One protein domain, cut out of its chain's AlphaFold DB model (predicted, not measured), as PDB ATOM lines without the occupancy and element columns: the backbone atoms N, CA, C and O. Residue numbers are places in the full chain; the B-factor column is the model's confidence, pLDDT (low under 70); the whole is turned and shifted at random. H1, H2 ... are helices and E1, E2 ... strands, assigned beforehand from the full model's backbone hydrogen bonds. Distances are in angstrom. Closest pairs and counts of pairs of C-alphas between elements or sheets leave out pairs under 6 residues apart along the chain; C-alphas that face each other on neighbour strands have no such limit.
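AT A GLANCE: This is residues 84 to 155 of the 405 residues of an uncharacterized protein of Sphaeramia orbicularis (orbiculate cardinalfish) (UniProt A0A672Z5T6). A small antiparallel sheet, the meander E1 E2 E3 E4 with each strand beside the one before, has helix H1 leading away from it to a corner, where the longer H2 turns off. The 72 residues are mixed, helices and strands, and extended: radius of gyration of the C-alphas 18.3 A, spans 56 by 31 by 16 A.

HOW THE PARTS SIT: E1, residues 84 to 88, and E2, 91 to 96, form a hairpin (N 85 to O 93, 2.8 A). E3, 99 to 104, forms hairpins with E2 (N 94 to O 101, 2.8 A) and E4, 107 to 112 (N 100 to O 111, 2.9 A). H1, 113 to 128, is on the sheet and stands up from it at 74 degrees; the closest C-alphas of E3 and H1 are those of Gly 99 and Phe 113, 4.0 A apart. H2, 130 to 155, is close to H1 but not clearly touching (C-alphas 127 and 133, 5.7 A), at a steep tilt of 60 degrees, the same way. Every O i to N i+4 pair is within hydrogen-bond range in H1, 20 of 22 in H2.

IN THESE COORDINATES: E1 begins at C-alpha 84 (8.694, -38.938, 41.317). H1 is 22.7 A long; H2, 36.4 A, kinks near 137 and ends at (-19.388, -34.492, 3.632).

THE WHOLE: The printed part has no cut, and its links are tight. Residues 137 to 155 stand free. pLDDT is under 70 at 85, 87 to 90, 97 to 98 and 105 to 107.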
ATOM      1  N   ILE A  84       8.690 -39.886  42.432       72.62
ATOM      2  CA  ILE A  84       8.694 -38.938  41.317       72.62
ATOM      3  C   ILE A  84       7.670 -39.404  40.283       72.62
ATOM      4  O   ILE A  84       7.755 -40.521  39.776       72.62
ATOM      5  N   TYR A  85       6.720 -38.534  39.957       69.62
ATOM      6  CA  TYR A  85       5.732 -38.744  38.906       69.62
ATOM      7  C   TYR A  85       6.004 -37.774  37.762       69.62
ATOM      8  O   TYR A  85       5.945 -36.557  37.938       69.62
ATOM      9  N   GLN A  86       6.296 -38.316  36.584       73.06
ATOM     10  CA  GLN A  86       6.529 -37.527  35.383       73.06
ATOM     11  C   GLN A  86       5.262 -37.504  34.522       73.06
ATOM     12  O   GLN A  86       4.787 -38.550  34.088       73.06
ATOM     13  N   TYR A  87       4.724 -36.308  34.271       61.28
ATOM     14  CA  TYR A  87       3.522 -36.117  33.448       61.28
ATOM     15  C   TYR A  87       3.860 -35.659  32.023       61.28
ATOM     16  O   TYR A  87       3.153 -35.994  31.075       61.28
ATOM     17  N   SER A  88       4.943 -34.898  31.856       66.00
ATOM     18  CA  SER A  88       5.505 -34.510  30.557       66.00
ATOM     19  C   SER A  88       7.031 -34.385  30.667       66.00
ATOM     20  O   SER A  88       7.591 -34.517  31.756       66.00
ATOM     21  N   LYS A  89       7.732 -34.112  29.556       64.38
ATOM     22  CA  LYS A  89       9.197 -33.937  29.570       64.38
ATOM     23  C   LYS A  89       9.670 -32.837  30.539       64.38
ATOM     24  O   LYS A  89      10.746 -32.989  31.101       64.38
ATOM     25  N   ASN A  90       8.843 -31.818  30.798       64.19
ATOM     26  CA  ASN A  90       9.188 -30.650  31.623       64.19
ATOM     27  C   ASN A  90       8.303 -30.486  32.875       64.19
ATOM     28  O   ASN A  90       8.446 -29.498  33.590       64.19
ATOM     29  N   ASN A  91       7.384 -31.429  33.133       71.62
ATOM     30  CA  ASN A  91       6.475 -31.386  34.279       71.62
ATOM     31  C   ASN A  91       6.652 -32.640  35.139       71.62
ATOM     32  O   ASN A  91       6.244 -33.740  34.738       71.62
ATOM     33  N   TYR A  92       7.224 -32.466  36.328       76.62
ATOM     34  CA  TYR A  92       7.417 -33.538  37.301       76.62
ATOM     35  C   TYR A  92       6.897 -33.138  38.679       76.62
ATOM     36  O   TYR A  92       6.990 -31.990  39.106       76.62
ATOM     37  N   LEU A  93       6.326 -34.120  39.367       76.44
ATOM     38  CA  LEU A  93       5.790 -33.991  40.711       76.44
ATOM     39  C   LEU A  93       6.586 -34.911  41.631       76.44
ATOM     40  O   LEU A  93       6.601 -36.125  41.428       76.44
ATOM     41  N   MET A  94       7.239 -34.344  42.636       76.75
ATOM     42  CA  MET A  94       7.953 -35.100  43.659       76.75
ATOM     43  C   MET A  94       7.150 -35.072  44.950       76.75
ATOM     44  O   MET A  94       6.855 -34.003  45.474       76.75
ATOM     45  N   ILE A  95       6.804 -36.247  45.465       75.19
ATOM     46  CA  ILE A  95       6.042 -36.392  46.707       75.19
ATOM     47  C   ILE A  95       6.972 -36.969  47.773       75.19
ATOM     48  O   ILE A  95       7.534 -38.052  47.599       75.19
ATOM     49  N   SER A  96       7.133 -36.234  48.871       73.06
ATOM     50  CA  SER A  96       7.939 -36.610  50.035       73.06
ATOM     51  C   SER A  96       7.139 -36.424  51.327       73.06
ATOM     52  O   SER A  96       6.142 -35.703  51.350       73.06
ATOM     53  N   HIS A  97       7.612 -37.016  52.426       67.56
ATOM     54  CA  HIS A  97       7.035 -36.840  53.765       67.56
ATOM     55  C   HIS A  97       7.008 -35.370  54.219       67.56
ATOM     56  O   HIS A  97       6.195 -35.001  55.058       67.56
ATOM     57  N   ARG A  98       7.887 -34.518  53.669       66.38
ATOM     58  CA  ARG A  98       7.940 -33.081  53.999       66.38
ATOM     59  C   ARG A  98       6.992 -32.224  53.162       66.38
ATOM     60  O   ARG A  98       6.655 -31.117  53.570       66.38
ATOM     61  N   GLY A  99       6.574 -32.705  51.995       73.94
ATOM     62  CA  GLY A  99       5.789 -31.907  51.065       73.94
ATOM     63  C   GLY A  99       5.831 -32.414  49.635       73.94
ATOM     64  O   GLY A  99       6.524 -33.380  49.302       73.94
ATOM     65  N   VAL A 100       5.061 -31.732  48.798       78.69
ATOM     66  CA  VAL A 100       4.936 -32.004  47.374       78.69
ATOM     67  C   VAL A 100       5.566 -30.858  46.602       78.69
ATOM     68  O   VAL A 100       5.188 -29.701  46.769       78.69
ATOM     69  N   VAL A 101       6.527 -31.192  45.747       80.50
ATOM     70  CA  VAL A 101       7.165 -30.249  44.836       80.50
ATOM     71  C   VAL A 101       6.609 -30.488  43.442       80.50
ATOM     72  O   VAL A 101       6.796 -31.562  42.871       80.50
ATOM     73  N   SER A 102       5.932 -29.488  42.892       76.88
ATOM     74  CA  SER A 102       5.515 -29.458  41.493       76.88
ATOM     75  C   SER A 102       6.487 -28.579  40.722       76.88
ATOM     76  O   SER A 102       6.601 -27.390  41.011       76.88
ATOM     77  N   VAL A 103       7.161 -29.146  39.724       76.38
ATOM     78  CA  VAL A 103       7.978 -28.370  38.790       76.38
ATOM     79  C   VAL A 103       7.264 -28.299  37.456       76.38
ATOM     80  O   VAL A 103       6.936 -29.334  36.872       76.38
ATOM     81  N   ARG A 104       7.005 -27.072  36.999       73.62
ATOM     82  CA  ARG A 104       6.400 -26.785  35.697       73.62
ATOM     83  C   ARG A 104       7.308 -25.864  34.911       73.62
ATOM     84  O   ARG A 104       7.439 -24.718  35.310       73.62
ATOM     85  N   GLU A 105       7.890 -26.369  33.824       60.59
ATOM     86  CA  GLU A 105       8.702 -25.678  32.797       60.59
ATOM     87  C   GLU A 105       9.861 -24.767  33.275       60.59
ATOM     88  O   GLU A 105      10.956 -24.885  32.733       60.59
ATOM     89  N   SER A 106       9.694 -23.897  34.275       62.03
ATOM     90  CA  SER A 106      10.735 -23.094  34.947       62.03
ATOM     91  C   SER A 106      10.373 -22.650  36.382       62.03
ATOM     92  O   SER A 106      11.176 -21.982  37.028       62.03
ATOM     93  N   GLU A 107       9.201 -23.021  36.906       69.00
ATOM     94  CA  GLU A 107       8.737 -22.657  38.251       69.00
ATOM     95  C   GLU A 107       8.685 -23.892  39.160       69.00
ATOM     96  O   GLU A 107       8.192 -24.956  38.771       69.00
ATOM     97  N   MET A 108       9.218 -23.747  40.377       71.50
ATOM     98  CA  MET A 108       9.210 -24.776  41.415       71.50
ATOM     99  C   MET A 108       8.273 -24.334  42.538       71.50
ATOM    100  O   MET A 108       8.616 -23.479  43.353       71.50
ATOM    101  N   GLU A 109       7.094 -24.943  42.594       77.00
ATOM    102  CA  GLU A 109       6.136 -24.727  43.675       77.00
ATOM    103  C   GLU A 109       6.268 -25.857  44.698       77.00
ATOM    104  O   GLU A 109       6.069 -27.033  44.381       77.00
ATOM    105  N   CYS A 110       6.615 -25.503  45.937       75.25
ATOM    106  CA  CYS A 110       6.667 -26.436  47.057       75.25
ATOM    107  C   CYS A 110       5.471 -26.190  47.977       75.25
ATOM    108  O   CYS A 110       5.306 -25.101  48.527       75.25
ATOM    109  N   VAL A 111       4.641 -27.213  48.150       81.19
ATOM    110  CA  VAL A 111       3.468 -27.187  49.024       81.19
ATOM    111  C   VAL A 111       3.710 -28.156  50.174       81.19
ATOM    112  O   VAL A 111       4.161 -29.286  49.967       81.19
ATOM    113  N   THR A 112       3.426 -27.728  51.405       81.00
ATOM    114  CA  THR A 112       3.526 -28.611  52.574       81.00
ATOM    115  C   THR A 112       2.579 -29.796  52.428       81.00
ATOM    116  O   THR A 112       1.512 -29.687  51.819       81.00
ATOM    117  N   PHE A 113       2.957 -30.937  53.005       76.19
ATOM    118  CA  PHE A 113       2.178 -32.167  52.866       76.19
ATOM    119  C   PHE A 113       0.728 -31.992  53.351       76.19
ATOM    120  O   PHE A 113      -0.208 -32.338  52.635       76.19
ATOM    121  N   GLU A 114       0.534 -31.341  54.502       74.56
ATOM    122  CA  GLU A 114      -0.792 -31.062  55.078       74.56
ATOM    123  C   GLU A 114      -1.663 -30.159  54.194       74.56
ATOM    124  O   GLU A 114      -2.881 -30.331  54.107       74.56
ATOM    125  N   ARG A 115      -1.057 -29.160  53.541       79.19
ATOM    126  CA  ARG A 115      -1.785 -28.254  52.648       79.19
ATOM    127  C   ARG A 115      -2.187 -28.974  51.367       79.19
ATOM    128  O   ARG A 115      -3.327 -28.835  50.932       79.19
ATOM    129  N   TRP A 116      -1.283 -29.774  50.810       79.69
ATOM    130  CA  TRP A 116      -1.556 -30.579  49.627       79.69
ATOM    131  C   TRP A 116      -2.659 -31.614  49.885       79.69
ATOM    132  O   TRP A 116      -3.557 -31.765  49.064       79.69
ATOM    133  N   GLU A 117      -2.656 -32.266  51.051       76.69
ATOM    134  CA  GLU A 117      -3.720 -33.181  51.485       76.69
ATOM    135  C   GLU A 117      -5.088 -32.486  51.558       76.69
ATOM    136  O   GLU A 117      -6.084 -33.009  51.050       76.69
ATOM    137  N   LYS A 118      -5.146 -31.275  52.127       80.06
ATOM    138  CA  LYS A 118      -6.380 -30.473  52.167       80.06
ATOM    139  C   LYS A 118      -6.863 -30.098  50.768       80.06
ATOM    140  O   LYS A 118      -8.035 -30.299  50.460       80.06
ATOM    141  N   GLU A 119      -5.977 -29.582  49.919       81.25
ATOM    142  CA  GLU A 119      -6.305 -29.202  48.539       81.25
ATOM    143  C   GLU A 119      -6.753 -30.417  47.710       81.25
ATOM    144  O   GLU A 119      -7.734 -30.336  46.968       81.25
ATOM    145  N   TYR A 120      -6.112 -31.574  47.901       78.25
ATOM    146  CA  TYR A 120      -6.497 -32.831  47.267       78.25
ATOM    147  C   TYR A 120      -7.885 -33.297  47.714       78.25
ATOM    148  O   TYR A 120      -8.706 -33.668  46.874       78.25
ATOM    149  N   ASN A 121      -8.178 -33.256  49.015       79.44
ATOM    150  CA  ASN A 121      -9.491 -33.633  49.539       79.44
ATOM    151  C   ASN A 121     -10.592 -32.698  49.013       79.44
ATOM    152  O   ASN A 121     -11.636 -33.179  48.576       79.44
ATOM    153  N   ILE A 122     -10.337 -31.387  48.953       81.62
ATOM    154  CA  ILE A 122     -11.262 -30.411  48.358       81.62
ATOM    155  C   ILE A 122     -11.492 -30.710  46.868       81.62
ATOM    156  O   ILE A 122     -12.637 -30.729  46.423       81.62
ATOM    157  N   ASP A 123     -10.446 -31.009  46.093       78.88
ATOM    158  CA  ASP A 123     -10.574 -31.397  44.678       78.88
ATOM    159  C   ASP A 123     -11.346 -32.722  44.508       78.88
ATOM    160  O   ASP A 123     -12.101 -32.909  43.551       78.88
ATOM    161  N   CYS A 124     -11.217 -33.662  45.446       78.12
ATOM    162  CA  CYS A 124     -12.022 -34.884  45.453       78.12
ATOM    163  C   CYS A 124     -13.509 -34.592  45.692       78.12
ATOM    164  O   CYS A 124     -14.350 -35.112  44.954       78.12
ATOM    165  N   GLU A 125     -13.836 -33.728  46.655       82.56
ATOM    166  CA  GLU A 125     -15.214 -33.300  46.924       82.56
ATOM    167  C   GLU A 125     -15.806 -32.507  45.750       82.56
ATOM    168  O   GLU A 125     -16.913 -32.801  45.295       82.56
ATOM    169  N   LEU A 126     -15.046 -31.579  45.162       84.44
ATOM    170  CA  LEU A 126     -15.475 -30.824  43.983       84.44
ATOM    171  C   LEU A 126     -15.773 -31.748  42.800       84.44
ATOM    172  O   LEU A 126     -16.796 -31.596  42.133       84.44
ATOM    173  N   ARG A 127     -14.931 -32.757  42.553       76.56
ATOM    174  CA  ARG A 127     -15.141 -33.726  41.464       76.56
ATOM    175  C   ARG A 127     -16.381 -34.602  41.645       76.56
ATOM    176  O   ARG A 127     -16.870 -35.129  40.646       76.56
ATOM    177  N   ARG A 128     -16.880 -34.759  42.875       79.75
ATOM    178  CA  ARG A 128     -18.097 -35.521  43.200       79.75
ATOM    179  C   ARG A 128     -19.377 -34.731  42.975       79.75
ATOM    180  O   ARG A 128     -20.422 -35.343  42.757       79.75
ATOM    181  N   ILE A 129     -19.313 -33.398  42.993       88.19
ATOM    182  CA  ILE A 129     -20.476 -32.559  42.695       88.19
ATOM    183  C   ILE A 129     -20.982 -32.935  41.292       88.19
ATOM    184  O   ILE A 129     -20.197 -32.905  40.335       88.19
ATOM    185  N   PRO A 130     -22.284 -33.250  41.131       82.44
ATOM    186  CA  PRO A 130     -22.832 -33.723  39.866       82.44
ATOM    187  C   PRO A 130     -22.456 -32.829  38.686       82.44
ATOM    188  O   PRO A 130     -22.084 -33.341  37.639       82.44
ATOM    189  N   PHE A 131     -22.470 -31.507  38.852       86.50
ATOM    190  CA  PHE A 131     -22.056 -30.572  37.807       86.50
ATOM    191  C   PHE A 131     -20.657 -30.883  37.237       86.50
ATOM    192  O   PHE A 131     -20.519 -31.052  36.026       86.50
ATOM    193  N   PHE A 132     -19.631 -31.025  38.086       82.69
ATOM    194  CA  PHE A 132     -18.255 -31.277  37.642       82.69
ATOM    195  C   PHE A 132     -18.057 -32.704  37.119       82.69
ATOM    196  O   PHE A 132     -17.351 -32.897  36.124       82.69
ATOM    197  N   ALA A 133     -18.718 -33.695  37.724       79.44
ATOM    198  CA  ALA A 133     -18.701 -35.074  37.239       79.44
ATOM    199  C   ALA A 133     -19.304 -35.187  35.827       79.44
ATOM    200  O   ALA A 133     -18.684 -35.751  34.924       79.44
ATOM    201  N   HIS A 134     -20.471 -34.572  35.598       81.94
ATOM    202  CA  HIS A 134     -21.099 -34.531  34.279       81.94
ATOM    203  C   HIS A 134     -20.284 -33.689  33.299       81.94
ATOM    204  O   HIS A 134     -20.159 -34.072  32.140       81.94
ATOM    205  N   PHE A 135     -19.673 -32.583  33.736       83.69
ATOM    206  CA  PHE A 135     -18.843 -31.741  32.873       83.69
ATOM    207  C   PHE A 135     -17.637 -32.496  32.295       83.69
ATOM    208  O   PHE A 135     -17.313 -32.314  31.119       83.69
ATOM    209  N   LYS A 136     -17.016 -33.397  33.070       78.06
ATOM    210  CA  LYS A 136     -15.911 -34.248  32.591       78.06
ATOM    211  C   LYS A 136     -16.297 -35.151  31.421       78.06
ATOM    212  O   LYS A 136     -15.446 -35.429  30.586       78.06
ATOM    213  N   ILE A 137     -17.561 -35.567  31.338       81.44
ATOM    214  CA  ILE A 137     -18.089 -36.394  30.243       81.44
ATOM    215  C   ILE A 137     -18.656 -35.503  29.129       81.44
ATOM    216  O   ILE A 137     -18.410 -35.717  27.942       81.44
ATOM    217  N   LEU A 138     -19.385 -34.456  29.506       81.50
ATOM    218  CA  LEU A 138     -20.098 -33.574  28.592       81.50
ATOM    219  C   LEU A 138     -19.144 -32.729  27.740       81.50
ATOM    220  O   LEU A 138     -19.412 -32.517  26.560       81.50
ATOM    221  N   LYS A 139     -18.018 -32.267  28.297       83.62
ATOM    222  CA  LYS A 139     -17.013 -31.488  27.558       83.62
ATOM    223  C   LYS A 139     -16.401 -32.280  26.387       83.62
ATOM    224  O   LYS A 139     -16.495 -31.785  25.259       83.62
ATOM    225  N   PRO A 140     -15.825 -33.487  26.580       86.19
ATOM    226  CA  PRO A 140     -15.320 -34.284  25.465       86.19
ATOM    227  C   PRO A 140     -16.442 -34.767  24.540       86.19
ATOM    228  O   PRO A 140     -16.254 -34.746  23.326       86.19
ATOM    229  N   PHE A 141     -17.626 -35.109  25.065       87.50
ATOM    230  CA  PHE A 141     -18.776 -35.471  24.230       87.50
ATOM    231  C   PHE A 141     -19.197 -34.332  23.295       87.50
ATOM    232  O   PHE A 141     -19.386 -34.550  22.100       87.50
ATOM    233  N   ASN A 142     -19.302 -33.102  23.800       86.44
ATOM    234  CA  ASN A 142     -19.662 -31.941  22.990       86.44
ATOM    235  C   ASN A 142     -18.578 -31.604  21.962       86.44
ATOM    236  O   ASN A 142     -18.910 -31.252  20.829       86.44
ATOM    237  N   ALA A 143     -17.299 -31.749  22.321       91.12
ATOM    238  CA  ALA A 143     -16.193 -31.597  21.381       91.12
ATOM    239  C   ALA A 143     -16.263 -32.650  20.260       91.12
ATOM    240  O   ALA A 143     -16.240 -32.291  19.081       91.12
ATOM    241  N   TRP A 144     -16.447 -33.927  20.606       92.25
ATOM    242  CA  TRP A 144     -16.641 -35.015  19.646       92.25
ATOM    243  C   TRP A 144     -17.861 -34.773  18.755       92.25
ATOM    244  O   TRP A 144     -17.748 -34.801  17.530       92.25
ATOM    245  N   ARG A 145     -19.017 -34.454  19.349       93.75
ATOM    246  CA  ARG A 145     -20.257 -34.156  18.625       93.75
ATOM    247  C   ARG A 145     -20.043 -33.019  17.638       93.75
ATOM    248  O   ARG A 145     -20.458 -33.145  16.492       93.75
ATOM    249  N   LYS A 146     -19.366 -31.941  18.046       93.50
ATOM    250  CA  LYS A 146     -19.029 -30.822  17.160       93.50
ATOM    251  C   LYS A 146     -18.188 -31.299  15.978       93.50
ATOM    252  O   LYS A 146     -18.551 -31.015  14.843       93.50
ATOM    253  N   VAL A 147     -17.132 -32.077  16.217       94.19
ATOM    254  CA  VAL A 147     -16.271 -32.622  15.151       94.19
ATOM    255  C   VAL A 147     -17.056 -33.520  14.191       94.19
ATOM    256  O   VAL A 147     -16.936 -33.366  12.976       94.19
ATOM    257  N   ILE A 148     -17.894 -34.424  14.703       93.62
ATOM    258  CA  ILE A 148     -18.712 -35.319  13.875       93.62
ATOM    259  C   ILE A 148     -19.757 -34.541  13.078       93.62
ATOM    260  O   ILE A 148     -19.906 -34.784  11.882       93.62
ATOM    261  N   CYS A 149     -20.465 -33.598  13.701       91.94
ATOM    262  CA  CYS A 149     -21.429 -32.744  13.013       91.94
ATOM    263  C   CYS A 149     -20.751 -31.943  11.899       91.94
ATOM    264  O   CYS A 149     -21.224 -31.983  10.766       91.94
ATOM    265  N   THR A 150     -19.616 -31.298  12.180       92.81
ATOM    266  CA  THR A 150     -18.839 -30.580  11.165       92.81
ATOM    267  C   THR A 150     -18.423 -31.514  10.033       92.81
ATOM    268  O   THR A 150     -18.615 -31.178   8.870       92.81
ATOM    269  N   ARG A 151     -17.930 -32.720  10.338       92.19
ATOM    270  CA  ARG A 151     -17.537 -33.700   9.315       92.19
ATOM    271  C   ARG A 151     -18.719 -34.149   8.455       92.19
ATOM    272  O   ARG A 151     -18.578 -34.225   7.241       92.19
ATOM    273  N   LYS A 152     -19.883 -34.411   9.057       91.94
ATOM    274  CA  LYS A 152     -21.109 -34.770   8.327       91.94
ATOM    275  C   LYS A 152     -21.577 -33.633   7.418       91.94
ATOM    276  O   LYS A 152     -21.914 -33.889   6.268       91.94
ATOM    277  N   ILE A 153     -21.557 -32.394   7.912       91.81
ATOM    278  CA  ILE A 153     -21.922 -31.204   7.133       91.81
ATOM    279  C   ILE A 153     -20.946 -31.001   5.972       91.81
ATOM    280  O   ILE A 153     -21.384 -30.768   4.851       91.81
ATOM    281  N   LEU A 154     -19.639 -31.131   6.211       90.44
ATOM    282  CA  LEU A 154     -18.631 -31.040   5.153       90.44
ATOM    283  C   LEU A 154     -18.816 -32.150   4.113       90.44
ATOM    284  O   LEU A 154     -18.812 -31.861   2.923       90.44
ATOM    285  N   GLY A 155     -19.075 -33.389   4.543       86.69
ATOM    286  CA  GLY A 155     -19.388 -34.492   3.632       86.69
ATOM    287  C   GLY A 155     -20.614 -34.201   2.764       86.69
ATOM    288  O   GLY A 155     -20.551 -34.333   1.545       86.69
TER     289      GLY A 155